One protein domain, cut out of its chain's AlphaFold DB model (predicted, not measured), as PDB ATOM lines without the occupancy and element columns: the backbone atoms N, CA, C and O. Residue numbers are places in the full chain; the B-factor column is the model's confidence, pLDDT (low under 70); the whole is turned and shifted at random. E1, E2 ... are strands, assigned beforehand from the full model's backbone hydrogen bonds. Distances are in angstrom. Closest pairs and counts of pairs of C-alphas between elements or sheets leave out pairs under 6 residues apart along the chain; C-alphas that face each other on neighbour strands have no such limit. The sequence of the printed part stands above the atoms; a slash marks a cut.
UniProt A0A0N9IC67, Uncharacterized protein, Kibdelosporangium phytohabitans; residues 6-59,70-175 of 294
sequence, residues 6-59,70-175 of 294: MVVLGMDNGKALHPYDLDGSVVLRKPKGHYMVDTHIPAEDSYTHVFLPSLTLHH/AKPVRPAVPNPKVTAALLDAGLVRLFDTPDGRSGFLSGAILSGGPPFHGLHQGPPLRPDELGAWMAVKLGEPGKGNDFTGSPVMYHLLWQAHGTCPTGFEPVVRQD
ATOM      1  N   MET A   6      60.882 170.519  38.096       92.25
ATOM      2  CA  MET A   6      61.978 171.353  38.561       92.25
ATOM      3  C   MET A   6      61.640 171.796  39.980       92.25
ATOM      4  O   MET A   6      60.489 172.119  40.282       92.25
ATOM      5  N   VAL A   7      62.645 171.818  40.844       96.06
ATOM      6  CA  VAL A   7      62.575 172.384  42.184       96.06
ATOM      7  C   VAL A   7      63.647 173.450  42.307       96.06
ATOM      8  O   VAL A   7      64.821 173.182  42.078       96.06
ATOM      9  N   VAL A   8      63.248 174.653  42.711       97.31
ATOM     10  CA  VAL A   8      64.164 175.680  43.214       97.31
ATOM     11  C   VAL A   8      63.922 175.799  44.709       97.31
ATOM     12  O   VAL A   8      62.832 176.192  45.128       97.31
ATOM     13  N   LEU A   9      64.917 175.448  45.519       97.19
ATOM     14  CA  LEU A   9      64.813 175.492  46.977       97.19
ATOM     15  C   LEU A   9      65.641 176.648  47.522       97.19
ATOM     16  O   LEU A   9      66.844 176.701  47.276       97.19
ATOM     17  N   GLY A  10      65.013 177.543  48.284       96.62
ATOM     18  CA  GLY A  10      65.724 178.524  49.100       96.62
ATOM     19  C   GLY A  10      66.343 177.838  50.311       96.62
ATOM     20  O   GLY A  10      65.623 177.386  51.198       96.62
ATOM     21  N   MET A  11      67.667 177.760  50.360       95.75
ATOM     22  CA  MET A  11      68.393 177.098  51.445       95.75
ATOM     23  C   MET A  11      68.314 177.884  52.757       95.75
ATOM     24  O   MET A  11      68.326 177.283  53.818       95.75
ATOM     25  N   ASP A  12      68.128 179.203  52.693       94.25
ATOM     26  CA  ASP A  12      68.070 180.055  53.891       94.25
ATOM     27  C   ASP A  12      66.749 179.922  54.668       94.25
ATOM     28  O   ASP A  12      66.645 180.351  55.814       94.25
ATOM     29  N   ASN A  13      65.701 179.386  54.034       91.31
ATOM     30  CA  ASN A  13      64.350 179.337  54.607       91.31
ATOM     31  C   ASN A  13      63.571 178.049  54.295       91.31
ATOM     32  O   ASN A  13      62.385 177.967  54.615       91.31
ATOM     33  N   GLY A  14      64.196 177.082  53.620       91.44
ATOM     34  CA  GLY A  14      63.593 175.804  53.242       91.44
ATOM     35  C   GLY A  14      62.421 175.892  52.255       91.44
ATOM     36  O   GLY A  14      61.714 174.903  52.070       91.44
ATOM     37  N   LYS A  15      62.159 177.044  51.622       92.38
ATOM     38  CA  LYS A  15      60.996 177.204  50.733       92.38
ATOM     39  C   LYS A  15      61.278 176.642  49.344       92.38
ATOM     40  O   LYS A  15      62.123 177.167  48.618       92.38
ATOM     41  N   ALA A  16      60.525 175.611  48.970       93.69
ATOM     42  CA  ALA A  16      60.555 175.014  47.639       93.69
ATOM     43  C   ALA A  16      59.609 175.737  46.670       93.69
ATOM     44  O   ALA A  16      58.527 176.199  47.036       93.69
ATOM     45  N   LEU A  17      60.027 175.821  45.413       95.00
ATOM     46  CA  LEU A  17      59.258 176.338  44.289       95.00
ATOM     47  C   LEU A  17      59.336 175.330  43.153       95.00
ATOM     48  O   LEU A  17      60.391 174.738  42.944       95.00
ATOM     49  N   HIS A  18      58.258 175.212  42.383       94.56
ATOM     50  CA  HIS A  18      58.174 174.312  41.234       94.56
ATOM     51  C   HIS A  18      57.871 175.109  39.966       94.56
ATOM     52  O   HIS A  18      56.727 175.123  39.508       94.56
ATOM     53  N   PRO A  19      58.842 175.883  39.457       92.56
ATOM     54  CA  PRO A  19      58.600 176.709  38.296       92.56
ATOM     55  C   PRO A  19      58.512 175.843  37.042       92.56
ATOM     56  O   PRO A  19      59.204 174.835  36.917       92.56
ATOM     57  N   TYR A  20      57.645 176.239  36.121       89.62
ATOM     58  CA  TYR A  20      57.422 175.529  34.873       89.62
ATOM     59  C   TYR A  20      56.889 176.496  33.818       89.62
ATOM     60  O   TYR A  20      56.001 177.293  34.115       89.62
ATOM     61  N   ASP A  21      57.404 176.366  32.601       88.88
ATOM     62  CA  ASP A  21      56.836 176.937  31.383       88.88
ATOM     63  C   ASP A  21      56.962 175.900  30.253       88.88
ATOM     64  O   ASP A  21      57.835 175.027  30.286       88.88
ATOM     65  N   LEU A  22      56.069 175.973  29.267       86.06
ATOM     66  CA  LEU A  22      56.041 175.077  28.113       86.06
ATOM     67  C   LEU A  22      57.251 175.266  27.195       86.06
ATOM     68  O   LEU A  22      57.663 174.302  26.549       86.06
ATOM     69  N   ASP A  23      57.817 176.472  27.135       87.62
ATOM     70  CA  ASP A  23      59.009 176.764  26.329       87.62
ATOM     71  C   ASP A  23      60.329 176.347  27.014       87.62
ATOM     72  O   ASP A  23      61.399 176.413  26.406       87.62
ATOM     73  N   GLY A  24      60.253 175.876  28.266       85.62
ATOM     74  CA  GLY A  24      61.403 175.465  29.069       85.62
ATOM     75  C   GLY A  24      62.175 176.615  29.726       85.62
ATOM     76  O   GLY A  24      63.236 176.365  30.296       85.62
ATOM     77  N   SER A  25      61.665 177.848  29.680       90.62
ATOM     78  CA  SER A  25      62.279 179.041  30.266       90.62
ATOM     79  C   SER A  25      61.389 179.649  31.345       90.62
ATOM     80  O   SER A  25      60.191 179.821  31.175       90.62
ATOM     81  N   VAL A  26      61.971 180.019  32.485       93.12
ATOM     82  CA  VAL A  26      61.226 180.638  33.591       93.12
ATOM     83  C   VAL A  26      61.969 181.854  34.123       93.12
ATOM     84  O   VAL A  26      63.183 181.820  34.320       93.12
ATOM     85  N   VAL A  27      61.234 182.928  34.409       95.12
ATOM     86  CA  VAL A  27      61.769 184.117  35.086       95.12
ATOM     87  C   VAL A  27      61.219 184.165  36.502       95.12
ATOM     88  O   VAL A  27      60.008 184.208  36.717       95.12
ATOM     89  N   LEU A  28      62.113 184.172  37.490       94.94
ATOM     90  CA  LEU A  28      61.751 184.169  38.905       94.94
ATOM     91  C   LEU A  28      62.343 185.387  39.597       94.94
ATOM     92  O   LEU A  28      63.553 185.589  39.590       94.94
ATOM     93  N   ARG A  29      61.501 186.163  40.282       96.06
ATOM     94  CA  ARG A  29      61.966 187.183  41.225       96.06
ATOM     95  C   ARG A  29      62.027 186.581  42.624       96.06
ATOM     96  O   ARG A  29      61.002 186.163  43.171       96.06
ATOM     97  N   LYS A  30      63.229 186.523  43.197       96.00
ATOM     98  CA  LYS A  30      63.479 185.985  44.538       96.00
ATOM     99  C   LYS A  30      64.384 186.914  45.347       96.00
ATOM    100  O   LYS A  30      65.146 187.676  44.753       96.00
ATOM    101  N   PRO A  31      64.286 186.896  46.689       96.12
ATOM    102  CA  PRO A  31      65.244 187.592  47.536       96.12
ATOM    103  C   PRO A  31      66.668 187.103  47.273       96.12
ATOM    104  O   PRO A  31      66.868 185.942  46.907       96.12
ATOM    105  N   LYS A  32      67.654 187.967  47.517       97.50
ATOM    106  CA  LYS A  32      69.051 187.527  47.568       97.50
ATOM    107  C   LYS A  32      69.202 186.423  48.616       97.50
ATOM    108  O   LYS A  32      68.531 186.484  49.646       97.50
ATOM    109  N   GLY A  33      70.054 185.445  48.345       96.88
ATOM    110  CA  GLY A  33      70.234 184.299  49.231       96.88
ATOM    111  C   GLY A  33      70.831 183.086  48.535       96.88
ATOM    112  O   GLY A  33      71.274 183.166  47.382       96.88
ATOM    113  N   HIS A  34      70.821 181.964  49.243       97.19
ATOM    114  CA  HIS A  34      71.333 180.690  48.756       97.19
ATOM    115  C   HIS A  34      70.204 179.789  48.274       97.19
ATOM    116  O   HIS A  34      69.169 179.630  48.923       97.19
ATOM    117  N   TYR A  35      70.419 179.181  47.115       97.56
ATOM    118  CA  TYR A  35      69.462 178.313  46.457       97.56
ATOM    119  C   TYR A  35      70.142 177.040  45.974       97.56
ATOM    120  O   TYR A  35      71.355 176.994  45.787       97.56
ATOM    121  N   MET A  36      69.341 176.024  45.701       97.44
ATOM    122  CA  MET A  36      69.733 174.903  44.857       97.44
ATOM    123  C   MET A  36      68.645 174.660  43.815       97.44
ATOM    124  O   MET A  36      67.495 175.080  44.002       97.44
ATOM    125  N   VAL A  37      69.010 173.978  42.734       97.38
ATOM    126  CA  VAL A  37      68.078 173.618  41.666       97.38
ATOM    127  C   VAL A  37      68.194 172.129  41.374       97.38
ATOM    128  O   VAL A  37      69.288 171.615  41.164       97.38
ATOM    129  N   ASP A  38      67.058 171.447  41.362       96.81
ATOM    130  CA  ASP A  38      66.939 170.013  41.115       96.81
ATOM    131  C   ASP A  38      65.941 169.804  39.980       96.81
ATOM    132  O   ASP A  38      64.822 170.310  40.047       96.81
ATOM    133  N   THR A  39      66.350 169.156  38.891       95.25
ATOM    134  CA  THR A  39      65.512 169.020  37.691       95.25
ATOM    135  C   THR A  39      65.548 167.603  37.151       95.25
ATOM    136  O   THR A  39      66.618 167.057  36.880       95.25
ATOM    137  N   HIS A  40      64.362 167.046  36.922       93.88
ATOM    138  CA  HIS A  40      64.178 165.755  36.279       93.88
ATOM    139  C   HIS A  40      63.510 165.920  34.922       93.88
ATOM    140  O   HIS A  40      62.458 166.557  34.781       93.88
ATOM    141  N   ILE A  41      64.133 165.315  33.922       93.12
ATOM    142  CA  ILE A  41      63.806 165.494  32.517       93.12
ATOM    143  C   ILE A  41      63.618 164.103  31.907       93.12
ATOM    144  O   ILE A  41      64.587 163.492  31.443       93.12
ATOM    145  N   PRO A  42      62.392 163.565  31.938       91.19
ATOM    146  CA  PRO A  42      62.074 162.339  31.236       91.19
ATOM    147  C   PRO A  42      61.916 162.603  29.737       91.19
ATOM    148  O   PRO A  42      61.378 163.624  29.294       91.19
ATOM    149  N   ALA A  43      62.373 161.639  28.958       90.38
ATOM    150  CA  ALA A  43      62.110 161.496  27.539       90.38
ATOM    151  C   ALA A  43      61.409 160.150  27.297       90.38
ATOM    152  O   ALA A  43      61.173 159.384  28.230       90.38
ATOM    153  N   GLU A  44      61.049 159.872  26.047       87.75
ATOM    154  CA  GLU A  44      60.353 158.633  25.679       87.75
ATOM    155  C   GLU A  44      61.159 157.375  26.044       87.75
ATOM    156  O   GLU A  44      60.592 156.381  26.488       87.75
ATOM    157  N   ASP A  45      62.483 157.439  25.909       89.75
ATOM    158  CA  ASP A  45      63.399 156.306  26.036       89.75
ATOM    159  C   ASP A  45      64.522 156.529  27.058       89.75
ATOM    160  O   ASP A  45      65.418 155.699  27.184       89.75
ATOM    161  N   SER A  46      64.520 157.649  27.778       93.81
ATOM    162  CA  SER A  46      65.629 158.029  28.650       93.81
ATOM    163  C   SER A  46      65.193 158.963  29.769       93.81
ATOM    164  O   SER A  46      64.112 159.553  29.754       93.81
ATOM    165  N   TYR A  47      66.048 159.086  30.777       94.81
ATOM    166  CA  TYR A  47      65.814 159.935  31.931       94.81
ATOM    167  C   TYR A  47      67.070 160.729  32.261       94.81
ATOM    168  O   TYR A  47      68.163 160.164  32.321       94.81
ATOM    169  N   THR A  48      66.925 162.034  32.482       95.94
ATOM    170  CA  THR A  48      68.043 162.902  32.867       95.94
ATOM    171  C   THR A  48      67.764 163.604  34.187       95.94
ATOM    172  O   THR A  48      66.708 164.210  34.365       95.94
ATOM    173  N   HIS A  49      68.735 163.556  35.097       96.06
ATOM    174  CA  HIS A  49      68.738 164.290  36.356       96.06
ATOM    175  C   HIS A  49      69.835 165.354  36.331       96.06
ATOM    176  O   HIS A  49      71.019 165.032  36.212       96.06
ATOM    177  N   VAL A  50      69.440 166.624  36.431       96.56
ATOM    178  CA  VAL A  50      70.353 167.766  36.529       96.56
ATOM    179  C   VAL A  50      70.230 168.380  37.915       96.56
ATOM    180  O   VAL A  50      69.143 168.795  38.321       96.56
ATOM    181  N   PHE A  51      71.351 168.471  38.622       97.62
ATOM    182  CA  PHE A  51      71.410 169.011  39.971       97.62
ATOM    183  C   PHE A  51      72.448 170.129  40.075       97.62
ATOM    184  O   PHE A  51      73.642 169.902  39.878       97.62
ATOM    185  N   LEU A  52      71.988 171.333  40.422       97.56
ATOM    186  CA  LEU A  52      72.810 172.475  40.817       97.56
ATOM    187  C   LEU A  52      72.771 172.587  42.350       97.56
ATOM    188  O   LEU A  52      71.798 173.112  42.900       97.56
ATOM    189  N   PRO A  53      73.809 172.112  43.060       96.81
ATOM    190  CA  PRO A  53      73.793 171.959  44.516       96.81
ATOM    191  C   PRO A  53      73.811 173.273  45.304       96.81
ATOM    192  O   PRO A  53      73.476 173.283  46.492       96.81
ATOM    193  N   SER A  54      74.297 174.351  44.686       95.94
ATOM    194  CA  SER A  54      74.459 175.654  45.320       95.94
ATOM    195  C   SER A  54      74.474 176.768  44.275       95.94
ATOM    196  O   SER A  54      75.231 176.732  43.308       95.94
ATOM    197  N   LEU A  55      73.641 177.774  44.504       96.94
ATOM    198  CA  LEU A  55      73.503 178.993  43.727       96.94
ATOM    199  C   LEU A  55      73.410 180.166  44.703       96.94
ATOM    200  O   LEU A  55      72.529 180.196  45.558       96.94
ATOM    201  N   THR A  56      74.297 181.151  44.571       97.38
ATOM    202  CA  THR A  56      74.242 182.381  45.377       97.38
ATOM    203  C   THR A  56      73.641 183.510  44.553       97.38
ATOM    204  O   THR A  56      74.324 184.121  43.726       97.38
ATOM    205  N   LEU A  57      72.371 183.820  44.811       97.69
ATOM    206  CA  LEU A  57      71.648 184.887  44.131       97.69
ATOM    207  C   LEU A  57      71.936 186.224  44.819       97.69
ATOM    208  O   LEU A  57      71.487 186.472  45.936       97.69
ATOM    209  N   HIS A  58      72.675 187.104  44.153       97.44
ATOM    210  CA  HIS A  58      73.042 188.424  44.691       97.44
ATOM    211  C   HIS A  58      72.827 189.578  43.698       97.44
ATOM    212  O   HIS A  58      72.872 190.750  44.093       97.44
ATOM    213  N   HIS A  59      72.543 189.235  42.442       96.88
ATOM    214  CA  HIS A  59      72.173 190.091  41.318       96.88
ATOM    215  C   HIS A  59      71.307 189.268  40.344       96.88
ATOM    216  O   HIS A  59      71.059 188.089  40.602       96.88
ATOM    217  N   ALA A  70      74.631 166.142  30.457       97.25
ATOM    218  CA  ALA A  70      74.517 164.983  31.321       97.25
ATOM    219  C   ALA A  70      75.194 163.774  30.680       97.25
ATOM    220  O   ALA A  70      75.152 163.567  29.466       97.25
ATOM    221  N   LYS A  71      75.838 162.969  31.519       97.38
ATOM    222  CA  LYS A  71      76.580 161.794  31.073       97.38
ATOM    223  C   LYS A  71      75.884 160.519  31.539       97.38
ATOM    224  O   LYS A  71      75.291 160.533  32.624       97.38
ATOM    225  N   PRO A  72      75.979 159.424  30.766       95.31
ATOM    226  CA  PRO A  72      75.361 158.162  31.130       95.31
ATOM    227  C   PRO A  72      75.808 157.674  32.504       95.31
ATOM    228  O   PRO A  72      76.953 157.863  32.925       95.31
ATOM    229  N   VAL A  73      74.900 156.996  33.188       90.94
ATOM    230  CA  VAL A  73      75.223 156.191  34.354       90.94
ATOM    231  C   VAL A  73      74.865 154.752  34.029       90.94
ATOM    232  O   VAL A  73      73.692 154.395  33.923       90.94
ATOM    233  N   ARG A  74      75.892 153.932  33.808       90.69
ATOM    234  CA  ARG A  74      75.741 152.599  33.223       90.69
ATOM    235  C   ARG A  74      76.627 151.586  33.942       90.69
ATOM    236  O   ARG A  74      77.741 151.319  33.491       90.69
ATOM    237  N   PRO A  75      76.166 151.022  35.067       89.00
ATOM    238  CA  PRO A  75      76.876 149.925  35.697       89.00
ATOM    239  C   PRO A  75      76.853 148.669  34.822       89.00
ATOM    240  O   PRO A  75      75.859 148.381  34.158       89.00
ATOM    241  N   ALA A  76      77.938 147.901  34.867       92.19
ATOM    242  CA  ALA A  76      78.086 146.641  34.149       92.19
ATOM    243  C   ALA A  76      78.454 145.492  35.097       92.19
ATOM    244  O   ALA A  76      79.099 145.694  36.128       92.19
ATOM    245  N   VAL A  77      78.056 144.278  34.718       95.62
ATOM    246  CA  VAL A  77      78.362 143.014  35.410       95.62
ATOM    247  C   VAL A  77      78.894 141.985  34.404       95.62
ATOM    248  O   VAL A  77      78.754 142.198  33.198       95.62
ATOM    249  N   PRO A  78      79.476 140.853  34.847       94.69
ATOM    250  CA  PRO A  78      80.093 139.891  33.935       94.69
ATOM    251  C   PRO A  78      79.097 139.145  33.033       94.69
ATOM    252  O   PRO A  78      79.503 138.629  31.997       94.69
ATOM    253  N   ASN A  79      77.812 139.060  33.407       96.50
ATOM    254  CA  ASN A  79      76.780 138.429  32.579       96.50
ATOM    255  C   ASN A  79      76.251 139.422  31.523       96.50
ATOM    256  O   ASN A  79      75.527 140.345  31.889       96.50
ATOM    257  N   PRO A  80      76.518 139.230  30.216       95.56
ATOM    258  CA  PRO A  80      76.063 140.153  29.176       95.56
ATOM    259  C   PRO A  80      74.569 140.018  28.838       95.56
ATOM    260  O   PRO A  80      74.053 140.803  28.051       95.56
ATOM    261  N   LYS A  81      73.870 139.010  29.383       95.88
ATOM    262  CA  LYS A  81      72.442 138.771  29.117       95.88
ATOM    263  C   LYS A  81      71.513 139.607  29.992       95.88
ATOM    264  O   LYS A  81      70.311 139.616  29.739       95.88
ATOM    265  N   VAL A  82      72.038 140.262  31.031       96.56
ATOM    266  CA  VAL A  82      71.211 141.071  31.930       96.56
ATOM    267  C   VAL A  82      71.130 142.520  31.473       96.56
ATOM    268  O   VAL A  82      72.102 143.100  30.997       96.56
ATOM    269  N   THR A  83      69.966 143.120  31.679       95.12
ATOM    270  CA  THR A  83      69.698 144.544  31.475       95.12
ATOM    271  C   THR A  83      69.048 145.122  32.730       95.12
ATOM    272  O   THR A  83      68.705 144.388  33.660       95.12
ATOM    273  N   ALA A  84      68.920 146.447  32.804       93.12
ATOM    274  CA  ALA A  84      68.331 147.096  33.966       93.12
ATOM    275  C   ALA A  84      66.825 146.807  34.062       93.12
ATOM    276  O   ALA A  84      66.036 147.244  33.236       93.12
ATOM    277  N   ALA A  85      66.432 146.087  35.109       93.25
ATOM    278  CA  ALA A  85      65.039 145.847  35.470       93.25
ATOM    279  C   ALA A  85      64.456 147.023  36.257       93.25
ATOM    280  O   ALA A  85      63.267 147.334  36.166       93.25
ATOM    281  N   LEU A  86      65.304 147.656  37.068       92.12
ATOM    282  CA  LEU A  86      64.950 148.790  37.899       92.12
ATOM    283  C   LEU A  86      66.190 149.631  38.192       92.12
ATOM    284  O   LEU A  86      67.234 149.087  38.555       92.12
ATOM    285  N   LEU A  87      66.042 150.945  38.097       91.25
ATOM    286  CA  LEU A  87      67.006 151.922  38.589       91.25
ATOM    287  C   LEU A  87      66.354 152.747  39.701       91.25
ATOM    288  O   LEU A  87      65.212 153.165  39.565       91.25
ATOM    289  N   ASP A  88      67.073 152.983  40.785       91.56
ATOM    290  CA  ASP A  88      66.718 153.918  41.848       91.56
ATOM    291  C   ASP A  88      67.912 154.852  42.044       91.56
ATOM    292  O   ASP A  88      68.989 154.417  42.453       91.56
ATOM    293  N   ALA A  89      67.747 156.116  41.680       91.75
ATOM    294  CA  ALA A  89      68.785 157.128  41.795       91.75
ATOM    295  C   ALA A  89      68.238 158.320  42.567       91.75
ATOM    296  O   ALA A  89      67.117 158.760  42.320       91.75
ATOM    297  N   GLY A  90      69.032 158.867  43.479       92.50
ATOM    298  CA  GLY A  90      68.599 160.017  44.252       92.50
ATOM    299  C   GLY A  90      69.703 160.658  45.069       92.50
ATOM    300  O   GLY A  90      70.874 160.274  45.004       92.50
ATOM    301  N   LEU A  91      69.315 161.684  45.812       95.12
ATOM    302  CA  LEU A  91      70.179 162.463  46.674       95.12
ATOM    303  C   LEU A  91      69.458 162.972  47.921       95.12
ATOM    304  O   LEU A  91      68.241 163.149  47.955       95.12
ATOM    305  N   VAL A  92      70.257 163.242  48.947       95.44
ATOM    306  CA  VAL A  92      69.914 164.062  50.101       95.44
ATOM    307  C   VAL A  92      70.890 165.227  50.155       95.44
ATOM    308  O   VAL A  92      72.093 165.033  50.344       95.44
ATOM    309  N   ARG A  93      70.367 166.446  50.028       96.12
ATOM    310  CA  ARG A  93      71.100 167.691  50.271       96.12
ATOM    311  C   ARG A  93      70.787 168.184  51.678       96.12
ATOM    312  O   ARG A  93      69.644 168.525  51.960       96.12
ATOM    313  N   LEU A  94      71.797 168.255  52.537       95.50
ATOM    314  CA  LEU A  94      71.698 168.794  53.895       95.50
ATOM    315  C   LEU A  94      72.186 170.240  53.935       95.50
ATOM    316  O   LEU A  94      73.207 170.556  53.332       95.50
ATOM    317  N   PHE A  95      71.486 171.112  54.647       94.69
ATOM    318  CA  PHE A  95      71.820 172.533  54.736       94.69
ATOM    319  C   PHE A  95      71.328 173.134  56.049       94.69
ATOM    320  O   PHE A  95      70.411 172.603  56.674       94.69
ATOM    321  N   ASP A  96      71.930 174.241  56.467       92.56
ATOM    322  CA  ASP A  96      71.547 174.923  57.699       92.56
ATOM    323  C   ASP A  96      70.490 175.995  57.424       92.56
ATOM    324  O   ASP A  96      70.569 176.741  56.449       92.56
ATOM    325  N   THR A  97      69.500 176.067  58.308       89.81
ATOM    326  CA  THR A  97      68.460 177.100  58.340       89.81
ATOM    327  C   THR A  97      68.453 177.765  59.717       89.81
ATOM    328  O   THR A  97      69.002 177.192  60.665       89.81
ATOM    329  N   PRO A  98      67.798 178.928  59.889       88.62
ATOM    330  CA  PRO A  98      67.603 179.522  61.213       88.62
ATOM    331  C   PRO A  98      66.949 178.575  62.235       88.62
ATOM    332  O   PRO A  98      67.211 178.699  63.428       88.62
ATOM    333  N   ASP A  99      66.154 177.606  61.769       88.62
ATOM    334  CA  ASP A  99      65.456 176.617  62.601       88.62
ATOM    335  C   ASP A  99      66.286 175.337  62.857       88.62
ATOM    336  O   ASP A  99      65.824 174.411  63.523       88.62
ATOM    337  N   GLY A 100      67.522 175.273  62.344       91.06
ATOM    338  CA  GLY A 100      68.439 174.139  62.482       91.06
ATOM    339  C   GLY A 100      68.792 173.460  61.156       91.06
ATOM    340  O   GLY A 100      68.548 173.990  60.068       91.06
ATOM    341  N   ARG A 101      69.400 172.269  61.242       92.88
ATOM    342  CA  ARG A 101      69.822 171.492  60.068       92.88
ATOM    343  C   ARG A 101      68.602 170.907  59.357       92.88
ATOM    344  O   ARG A 101      67.846 170.134  59.939       92.88
ATOM    345  N   SER A 102      68.449 171.264  58.093       93.75
ATOM    346  CA  SER A 102      67.391 170.817  57.194       93.75
ATOM    347  C   SER A 102      67.944 169.902  56.104       93.75
ATOM    348  O   SER A 102      69.155 169.804  55.886       93.75
ATOM    349  N   GLY A 103      67.039 169.207  55.415       93.31
ATOM    350  CA  GLY A 103      67.386 168.295  54.336       93.31
ATOM    351  C   GLY A 103      66.366 168.318  53.210       93.31
ATOM    352  O   GLY A 103      65.164 168.429  53.444       93.31
ATOM    353  N   PHE A 104      66.854 168.175  51.986       94.94
ATOM    354  CA  PHE A 104      66.048 167.926  50.803       94.94
ATOM    355  C   PHE A 104      66.366 166.547  50.255       94.94
ATOM    356  O   PHE A 104      67.521 166.258  49.945       94.94
ATOM    357  N   LEU A 105      65.334 165.719  50.140       93.62
ATOM    358  CA  LEU A 105      65.389 164.393  49.544       93.62
ATOM    359  C   LEU A 105      64.794 164.466  48.139       93.62
ATOM    360  O   LEU A 105      63.677 164.954  47.971       93.62
ATOM    361  N   SER A 106      65.520 163.946  47.160       93.06
ATOM    362  CA  SER A 106      65.065 163.841  45.776       93.06
ATOM    363  C   SER A 106      65.526 162.525  45.171       93.06
ATOM    364  O   SER A 106      66.570 161.999  45.548       93.06
ATOM    365  N   GLY A 107      64.737 161.965  44.261       90.31
ATOM    366  CA  GLY A 107      65.095 160.733  43.581       90.31
ATOM    367  C   GLY A 107      64.005 160.214  42.657       90.31
ATOM    368  O   GLY A 107      62.858 160.662  42.688       90.31
ATOM    369  N   ALA A 108      64.389 159.235  41.849       89.50
ATOM    370  CA  ALA A 108      63.561 158.608  40.840       89.50
ATOM    371  C   ALA A 108      63.727 157.089  40.876       89.50
ATOM    372  O   ALA A 108      64.845 156.574  40.914       89.50
ATOM    373  N   ILE A 109      62.600 156.377  40.810       89.81
ATOM    374  CA  ILE A 109      62.555 154.926  40.629       89.81
ATOM    375  C   ILE A 109      62.045 154.653  39.214       89.81
ATOM    376  O   ILE A 109      60.893 154.945  38.898       89.81
ATOM    377  N   LEU A 110      62.903 154.095  38.365       90.06
ATOM    378  CA  LEU A 110      62.655 153.869  36.944       90.06
ATOM    379  C   LEU A 110      62.529 152.367  36.663       90.06
ATOM    380  O   LEU A 110      63.518 151.628  36.643       90.06
ATOM    381  N   SER A 111      61.295 151.912  36.448       88.81
ATOM    382  CA  SER A 111      60.987 150.530  36.054       88.81
ATOM    383  C   SER A 111      61.413 150.255  34.612       88.81
ATOM    384  O   SER A 111      61.275 151.114  33.748       88.81
ATOM    385  N   GLY A 112      61.925 149.052  34.346       86.62
ATOM    386  CA  GLY A 112      62.472 148.679  33.037       86.62
ATOM    387  C   GLY A 112      63.827 149.319  32.720       86.62
ATOM    388  O   GLY A 112      64.361 149.068  31.644       86.62
ATOM    389  N   GLY A 113      64.354 150.132  33.648       82.25
ATOM    390  CA  GLY A 113      65.702 150.687  33.617       82.25
ATOM    391  C   GLY A 113      66.063 151.428  32.327       82.25
ATOM    392  O   GLY A 113      67.080 151.078  31.722       82.25
ATOM    393  N   PRO A 114      65.274 152.432  31.891       91.00
ATOM    394  CA  PRO A 114      65.662 153.256  30.756       91.00
ATOM    395  C   PRO A 114      67.037 153.901  31.011       91.00
ATOM    396  O   PRO A 114      67.386 154.161  32.169       91.00
ATOM    397  N   PRO A 115      67.820 154.184  29.955       93.75
ATOM    398  CA  PRO A 115      69.050 154.955  30.045       93.75
ATOM    399  C   PRO A 115      68.926 156.175  30.967       93.75
ATOM    400  O   PRO A 115      68.123 157.078  30.727       93.75
ATOM    401  N   PHE A 116      69.754 156.203  32.011       94.88
ATOM    402  CA  PHE A 116      69.821 157.304  32.965       94.88
ATOM    403  C   PHE A 116      71.065 158.151  32.724       94.88
ATOM    404  O   PHE A 116      72.171 157.626  32.574       94.88
ATOM    405  N   HIS A 117      70.881 159.465  32.744       96.62
ATOM    406  CA  HIS A 117      71.940 160.451  32.604       96.62
ATOM    407  C   HIS A 117      71.940 161.369  33.821       96.62
ATOM    408  O   HIS A 117      70.897 161.880  34.229       96.62
ATOM    409  N   GLY A 118      73.116 161.580  34.401       96.44
ATOM    410  CA  GLY A 118      73.301 162.469  35.543       96.44
ATOM    411  C   GLY A 118      74.167 163.666  35.175       96.44
ATOM    412  O   GLY A 118      75.118 163.535  34.397       96.44
ATOM    413  N   LEU A 119      73.843 164.824  35.746       97.25
ATOM    414  CA  LEU A 119      74.659 166.030  35.691       97.25
ATOM    415  C   LEU A 119      74.699 166.713  37.057       97.25
ATOM    416  O   LEU A 119      73.702 167.258  37.525       97.25
ATOM    417  N   HIS A 120      75.880 166.739  37.665       97.38
ATOM    418  CA  HIS A 120      76.202 167.619  38.778       97.38
ATOM    419  C   HIS A 120      76.758 168.930  38.217       97.38
ATOM    420  O   HIS A 120      77.886 168.984  37.726       97.38
ATOM    421  N   GLN A 121      75.949 169.983  38.257       96.81
ATOM    422  CA  GLN A 121      76.279 171.278  37.683       96.81
ATOM    423  C   GLN A 121      76.742 172.223  38.787       96.81
ATOM    424  O   GLN A 121      75.921 172.775  39.501       96.81
ATOM    425  N   GLY A 122      78.048 172.431  38.934       94.81
ATOM    426  CA  GLY A 122      78.610 173.326  39.950       94.81
ATOM    427  C   GLY A 122      79.766 172.696  40.727       94.81
ATOM    428  O   GLY A 122      80.191 171.584  40.403       94.81
ATOM    429  N   PRO A 123      80.318 173.413  41.720       95.12
ATOM    430  CA  PRO A 123      81.395 172.890  42.547       95.12
ATOM    431  C   PRO A 123      80.897 171.760  43.467       95.12
ATOM    432  O   PRO A 123      79.747 171.801  43.915       95.12
ATOM    433  N   PRO A 124      81.770 170.792  43.803       96.19
ATOM    434  CA  PRO A 124      81.452 169.770  44.790       96.19
ATOM    435  C   PRO A 124      81.190 170.398  46.163       96.19
ATOM    436  O   PRO A 124      81.781 171.413  46.536       96.19
ATOM    437  N   LEU A 125      80.324 169.751  46.935       97.06
ATOM    438  CA  LEU A 125      80.009 170.110  48.315       97.06
ATOM    439  C   LEU A 125      80.844 169.312  49.312       97.06
ATOM    440  O   LEU A 125      81.543 168.360  48.950       97.06
ATOM    441  N   ARG A 126      80.725 169.654  50.601       96.06
ATOM    442  CA  ARG A 126      81.315 168.819  51.648       96.06
ATOM    443  C   ARG A 126      80.659 167.425  51.663       96.06
ATOM    444  O   ARG A 126      79.468 167.297  51.364       96.06
ATOM    445  N   PRO A 127      81.388 166.364  52.053       93.88
ATOM    446  CA  PRO A 127      80.828 165.013  52.105       93.88
ATOM    447  C   PRO A 127      79.612 164.842  53.031       93.88
ATOM    448  O   PRO A 127      78.774 163.976  52.788       93.88
ATOM    449  N   ASP A 128      79.508 165.664  54.079       93.31
ATOM    450  CA  ASP A 128      78.396 165.663  55.039       93.31
ATOM    451  C   ASP A 128      77.188 166.494  54.571       93.31
ATOM    452  O   ASP A 128      76.149 166.540  55.224       93.31
ATOM    453  N   GLU A 129      77.327 167.180  53.445       95.50
ATOM    454  CA  GLU A 129      76.374 168.154  52.929       95.50
ATOM    455  C   GLU A 129      75.541 167.604  51.766       95.50
ATOM    456  O   GLU A 129      74.420 168.058  51.530       95.50
ATOM    457  N   LEU A 130      76.066 166.615  51.049       96.25
ATOM    458  CA  LEU A 130      75.382 165.941  49.955       96.25
ATOM    459  C   LEU A 130      75.712 164.453  49.990       96.25
ATOM    460  O   LEU A 130      76.875 164.079  49.860       96.25
ATOM    461  N   GLY A 131      74.684 163.620  50.117       94.94
ATOM    462  CA  GLY A 131      74.761 162.191  49.838       94.94
ATOM    463  C   GLY A 131      73.945 161.881  48.594       94.94
ATOM    464  O   GLY A 131      72.785 162.263  48.528       94.94
ATOM    465  N   ALA A 132      74.519 161.193  47.618       94.56
ATOM    466  CA  ALA A 132      73.809 160.686  46.449       94.56
ATOM    467  C   ALA A 132      73.915 159.163  46.411       94.56
ATOM    468  O   ALA A 132      74.893 158.592  46.895       94.56
ATOM    469  N   TRP A 133      72.928 158.494  45.830       92.81
ATOM    470  CA  TRP A 133      72.975 157.054  45.631       92.81
ATOM    471  C   TRP A 133      72.525 156.664  44.239       92.81
ATOM    472  O   TRP A 133      71.799 157.379  43.549       92.81
ATOM    473  N   MET A 134      72.955 155.468  43.867       91.06
ATOM    474  CA  MET A 134      72.373 154.722  42.778       91.06
ATOM    475  C   MET A 134      72.259 153.266  43.197       91.06
ATOM    476  O   MET A 134      73.254 152.635  43.556       91.06
ATOM    477  N   ALA A 135      71.056 152.729  43.092       91.00
ATOM    478  CA  ALA A 135      70.778 151.319  43.199       91.00
ATOM    479  C   ALA A 135      70.211 150.791  41.888       91.00
ATOM    480  O   ALA A 135      69.343 151.408  41.274       91.00
ATOM    481  N   VAL A 136      70.698 149.633  41.456       91.69
ATOM    482  CA  VAL A 136      70.285 149.031  40.187       91.69
ATOM    483  C   VAL A 136      69.973 147.561  40.397       91.69
ATOM    484  O   VAL A 136      70.740 146.841  41.041       91.69
ATOM    485  N   LYS A 137      68.841 147.122  39.842       93.00
ATOM    486  CA  LYS A 137      68.515 145.709  39.668       93.00
ATOM    487  C   LYS A 137      68.741 145.332  38.211       93.00
ATOM    488  O   LYS A 137      68.094 145.914  37.341       93.00
ATOM    489  N   LEU A 138      69.636 144.382  37.946       94.81
ATOM    490  CA  LEU A 138      69.862 143.851  36.598       94.81
ATOM    491  C   LEU A 138      69.342 142.418  36.508       94.81
ATOM    492  O   LEU A 138      69.723 141.591  37.330       94.81
ATOM    493  N   GLY A 139      68.525 142.110  35.507       95.25
ATOM    494  CA  GLY A 139      68.008 140.761  35.275       95.25
ATOM    495  C   GLY A 139      68.042 140.398  33.799       95.25
ATOM    496  O   GLY A 139      68.168 141.265  32.942       95.25
ATOM    497  N   GLU A 140      67.940 139.113  33.487       96.12
ATOM    498  CA  GLU A 140      67.682 138.663  32.116       96.12
ATOM    499  C   GLU A 140      66.237 139.027  31.733       96.12
ATOM    500  O   GLU A 140      65.316 138.614  32.453       96.12
ATOM    501  N   PRO A 141      66.021 139.805  30.656       95.56
ATOM    502  CA  PRO A 141      64.691 140.205  30.227       95.56
ATOM    503  C   PRO A 141      63.968 139.053  29.516       95.56
ATOM    504  O   PRO A 141      64.531 138.335  28.689       95.56
ATOM    505  N   GLY A 142      62.684 138.905  29.814       93.44
ATOM    506  CA  GLY A 142      61.740 138.062  29.098       93.44
ATOM    507  C   GLY A 142      61.038 138.807  27.959       93.44
ATOM    508  O   GLY A 142      61.458 139.869  27.492       93.44
ATOM    509  N   LYS A 143      59.911 138.247  27.505       92.25
ATOM    510  CA  LYS A 143      59.096 138.846  26.441       92.25
ATOM    511  C   LYS A 143      58.598 140.233  26.867       92.25
ATOM    512  O   LYS A 143      57.980 140.369  27.915       92.25
ATOM    513  N   GLY A 144      58.818 141.244  26.023       89.06
ATOM    514  CA  GLY A 144      58.339 142.607  26.277       89.06
ATOM    515  C   GLY A 144      59.079 143.342  27.400       89.06
ATOM    516  O   GLY A 144      58.475 144.199  28.034       89.06
ATOM    517  N   ASN A 145      60.353 143.009  27.647       88.75
ATOM    518  CA  ASN A 145      61.163 143.571  28.739       88.75
ATOM    519  C   ASN A 145      60.585 143.268  30.137       88.75
ATOM    520  O   ASN A 145      60.678 144.076  31.059       88.75
ATOM    521  N   ASP A 146      59.950 142.100  30.279       91.12
ATOM    522  CA  ASP A 146      59.450 141.603  31.559       91.12
ATOM    523  C   ASP A 146      60.563 140.908  32.353       91.12
ATOM    524  O   ASP A 146      61.255 140.041  31.831       91.12
ATOM    525  N   PHE A 147      60.703 141.231  33.635       93.56
ATOM    526  CA  PHE A 147      61.735 140.665  34.511       93.56
ATOM    527  C   PHE A 147      61.177 139.686  35.550       93.56
ATOM    528  O   PHE A 147      61.925 139.203  36.402       93.56
ATOM    529  N   THR A 148      59.876 139.377  35.509       90.81
ATOM    530  CA  THR A 148      59.240 138.560  36.552       90.81
ATOM    531  C   THR A 148      59.785 137.134  36.629       90.81
ATOM    532  O   THR A 148      59.985 136.601  37.718       90.81
ATOM    533  N   GLY A 149      60.077 136.524  35.481       90.88
ATOM    534  CA  GLY A 149      60.638 135.174  35.373       90.88
ATOM    535  C   GLY A 149      62.162 135.130  35.270       90.88
ATOM    536  O   GLY A 149      62.699 134.115  34.832       90.88
ATOM    537  N   SER A 150      62.861 136.216  35.602       95.00
ATOM    538  CA  SER A 150      64.309 136.283  35.410       95.00
ATOM    539  C   SER A 150      65.037 135.270  36.314       95.00
ATOM    540  O   SER A 150      64.888 135.361  37.535       95.00
ATOM    541  N   PRO A 151      65.818 134.311  35.776       95.56
ATOM    542  CA  PRO A 151      66.477 133.264  36.572       95.56
ATOM    543  C   PRO A 151      67.667 133.788  37.390       95.56
ATOM    544  O   PRO A 151      68.162 133.104  38.293       95.56
ATOM    545  N   VAL A 152      68.116 135.010  37.096       96.19
ATOM    546  CA  VAL A 152      69.221 135.689  37.768       96.19
ATOM    547  C   VAL A 152      68.877 137.157  38.015       96.19
ATOM    548  O   VAL A 152      68.260 137.801  37.170       96.19
ATOM    549  N   MET A 153      69.282 137.696  39.163       94.75
ATOM    550  CA  MET A 153      69.156 139.120  39.478       94.75
ATOM    551  C   MET A 153      70.442 139.640  40.112       94.75
ATOM    552  O   MET A 153      71.002 138.983  40.979       94.75
ATOM    553  N   TYR A 154      70.904 140.822  39.720       94.75
ATOM    554  CA  TYR A 154      72.008 141.530  40.368       94.75
ATOM    555  C   TYR A 154      71.448 142.722  41.127       94.75
ATOM    556  O   TYR A 154      70.693 143.504  40.560       94.75
ATOM    557  N   HIS A 155      71.843 142.880  42.384       93.19
ATOM    558  CA  HIS A 155      71.462 143.973  43.267       93.19
ATOM    559  C   HIS A 155      72.708 144.794  43.582       93.19
ATOM    560  O   HIS A 155      73.562 144.384  44.374       93.19
ATOM    561  N   LEU A 156      72.820 145.944  42.925       91.75
ATOM    562  CA  LEU A 156      73.997 146.801  42.990       91.75
ATOM    563  C   LEU A 156      73.641 148.113  43.683       91.75
ATOM    564  O   LEU A 156      72.533 148.620  43.504       91.75
ATOM    565  N   LEU A 157      74.566 148.646  44.480       91.31
ATOM    566  CA  LEU A 157      74.348 149.858  45.263       91.31
ATOM    567  C   LEU A 157      75.641 150.651  45.389       91.31
ATOM    568  O   LEU A 157      76.631 150.156  45.935       91.31
ATOM    569  N   TRP A 158      75.592 151.915  44.991       90.94
ATOM    570  CA  TRP A 158      76.655 152.887  45.199       90.94
ATOM    571  C   TRP A 158      76.135 154.105  45.942       90.94
ATOM    572  O   TRP A 158      74.992 154.522  45.766       90.94
ATOM    573  N   GLN A 159      77.024 154.681  46.741       90.94
ATOM    574  CA  GLN A 159      76.829 155.941  47.433       90.94
ATOM    575  C   GLN A 159      77.982 156.868  47.055       90.94
ATOM    576  O   GLN A 159      79.137 156.436  47.012       90.94
ATOM    577  N   ALA A 160      77.659 158.121  46.771       91.75
ATOM    578  CA  ALA A 160      78.603 159.203  46.554       91.75
ATOM    579  C   ALA A 160      78.352 160.304  47.587       91.75
ATOM    580  O   ALA A 160      77.233 160.483  48.068       91.75
ATOM    581  N   HIS A 161      79.405 161.042  47.918       94.69
ATOM    582  CA  HIS A 161      79.354 162.158  48.853       94.69
ATOM    583  C   HIS A 161      79.903 163.417  48.186       94.69
ATOM    584  O   HIS A 161      80.832 163.339  47.381       94.69
ATOM    585  N   GLY A 162      79.316 164.572  48.487       95.81
ATOM    586  CA  GLY A 162      79.726 165.870  47.941       95.81
ATOM    587  C   GLY A 162      79.417 166.081  46.452       95.81
ATOM    588  O   GLY A 162      79.416 167.219  45.993       95.81
ATOM    589  N   THR A 163      79.095 165.026  45.695       95.00
ATOM    590  CA  THR A 163      78.777 165.080  44.259       95.00
ATOM    591  C   THR A 163      77.654 164.115  43.883       95.00
ATOM    592  O   THR A 163      77.414 163.120  44.569       95.00
ATOM    593  N   CYS A 164      76.984 164.401  42.764       92.50
ATOM    594  CA  CYS A 164      76.063 163.474  42.107       92.50
ATOM    595  C   CYS A 164      76.784 162.797  40.928       92.50
ATOM    596  O   CYS A 164      77.575 163.460  40.248       92.50
ATOM    597  N   PRO A 165      76.525 161.508  40.648       90.06
ATOM    598  CA  PRO A 165      77.154 160.814  39.530       90.06
ATOM    599  C   PRO A 165      76.955 161.543  38.192       90.06
ATOM    600  O   PRO A 165      75.833 161.854  37.806       90.06
ATOM    601  N   THR A 166      78.054 161.804  37.479       94.25
ATOM    602  CA  THR A 166      78.070 162.374  36.120       94.25
ATOM    603  C   THR A 166      79.059 161.567  35.283       94.25
ATOM    604  O   THR A 166      80.264 161.805  35.351       94.25
ATOM    605  N   GLY A 167      78.574 160.587  34.515       92.06
ATOM    606  CA  GLY A 167      79.441 159.690  33.736       92.06
ATOM    607  C   GLY A 167      79.977 158.541  34.580       92.06
ATOM    608  O   GLY A 167      81.185 158.345  34.675       92.06
ATOM    609  N   PHE A 168      79.081 157.831  35.262       91.75
ATOM    610  CA  PHE A 168      79.441 156.791  36.218       91.75
ATOM    611  C   PHE A 168      79.165 155.403  35.632       91.75
ATOM    612  O   PHE A 168      78.024 154.959  35.545       91.75
ATOM    613  N   GLU A 169      80.228 154.715  35.222       94.12
ATOM    614  CA  GLU A 169      80.157 153.416  34.539       94.12
ATOM    615  C   GLU A 169      80.996 152.353  35.269       94.12
ATOM    616  O   GLU A 169      82.031 151.914  34.765       94.12
ATOM    617  N   PRO A 170      80.625 151.965  36.504       91.81
ATOM    618  CA  PRO A 170      81.380 150.962  37.241       91.81
ATOM    619  C   PRO A 170      81.228 149.584  36.588       91.81
ATOM    620  O   PRO A 170      80.131 149.183  36.196       91.81
ATOM    621  N   VAL A 171      82.318 148.822  36.548       93.62
ATOM    622  CA  VAL A 171      82.307 147.411  36.146       93.62
ATOM    623  C   VAL A 171      82.487 146.565  37.398       93.62
ATOM    624  O   VAL A 171      83.558 146.587  37.999       93.62
ATOM    625  N   VAL A 172      81.443 145.837  37.790       93.56
ATOM    626  CA  VAL A 172      81.481 144.926  38.939       93.56
ATOM    627  C   VAL A 172      81.988 143.568  38.477       93.56
ATOM    628  O   VAL A 172      81.492 143.011  37.494       93.56
ATOM    629  N   ARG A 173      82.979 143.024  39.177       93.88
ATOM    630  CA  ARG A 173      83.568 141.714  38.890       93.88
ATOM    631  C   ARG A 173      82.860 140.608  39.671       93.88
ATOM    632  O   ARG A 173      82.190 140.855  40.668       93.88
ATOM    633  N   GLN A 174      83.016 139.363  39.223       93.88
ATOM    634  CA  GLN A 174      82.345 138.212  39.838       93.88
ATOM    635  C   GLN A 174      82.768 137.981  41.300       93.88
ATOM    636  O   GLN A 174      81.951 137.596  42.130       93.88
ATOM    637  N   ASP A 175      84.036 138.223  41.627       93.81
ATOM    638  CA  ASP A 175      84.602 138.094  42.974       93.81
ATOM    639  C   ASP A 175      84.137 139.199  43.940       93.81
ATOM    640  O   ASP A 175      84.183 139.023  45.159       93.81
TER     641      ASP A 175
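This is residues 6 to 59 and 70 to 175 of the 294 residues of an uncharacterized protein of Kibdelosporangium phytohabitans (UniProt A0A0N9IC67). Two twisted sheets lie partly face to face as a sandwich, five strands, E1 to E4 and E7, in one and four long ones, E5, E6, E8 and E9, in the other, with their strands running nearly in line. A loop sticks out from the five-strand sheet at residues 21 to 26. The printed part has 160 residues with nine named strands, E1 to E9 in order along the chain, and no named helix; the class is all strand. The larger sheet is mixed, in the order E1, E2, E3, E7, E4, and the other is antiparallel, in the order E6, E5, E8, E9. The whole is only just compact, close to loose, with a radius of gyration of the C-alphas of 17.9 A and spans of 55 by 38 by 24 A.

In the larger sheet E1, residues 6 to 10, E2, residues 33 to 42, and E3, residues 47 to 57, form a meander, each strand the antiparallel neighbour of the one before. N 7 and O 38 are 2.8 A apart, and N 35 and O 55 are 2.8 A apart, both within hydrogen-bond range. E7, residues 116 to 120, is parallel to E3 at 12 degrees, with N 117 and O 47 at 2.8 A. E4, residues 71 to 73, is an edge strand antiparallel to E7, with N 73 and O 116 at 2.9 A. In the other sheet E5, residues 83 to 97, and E6, residues 100 to 111, form a hairpin, with N 91 and O 106 at 2.8 A. E8, residues 130 to 139, is antiparallel to E5, with N 92 and O 131 at 2.7 A. E8 forms a hairpin with E9, residues 152 to 161, with N 132 and O 160 at 2.8 A. The facing parts of the sheets are 11.1 A centre to centre, and their strands stand at 6 degrees. Between the sheets, the closest C-alphas of E3 and E5 are those of Pro 53 and Arg 93, 7.7 A apart.

E1 begins at C-alpha 6, (61.978, 171.353, 38.561). E5 is the longest strand, 42.2 A from C-alpha 83 at (69.698, 144.544, 31.475) to C-alpha 97; E6 measures 36.2 A. E9 measures 30.4 A, E8 30.1 A, E2 29.5 A and E3 28.4 A, and E3 bends by 58 degrees at residue 54. E9 ends at C-alpha 161, (79.354, 162.158, 48.853).

The C-alphas of His 59 and Pro 151, the two farthest apart, are 57.3 A apart. Residues 60 to 69 are not printed, and C-alphas 59 and 70 are 27.1 A apart across this cut. The links E1 to E2 and E8 to E9 are long. The mean pLDDT of the printed part is 93.6, and no printed residue is under 70.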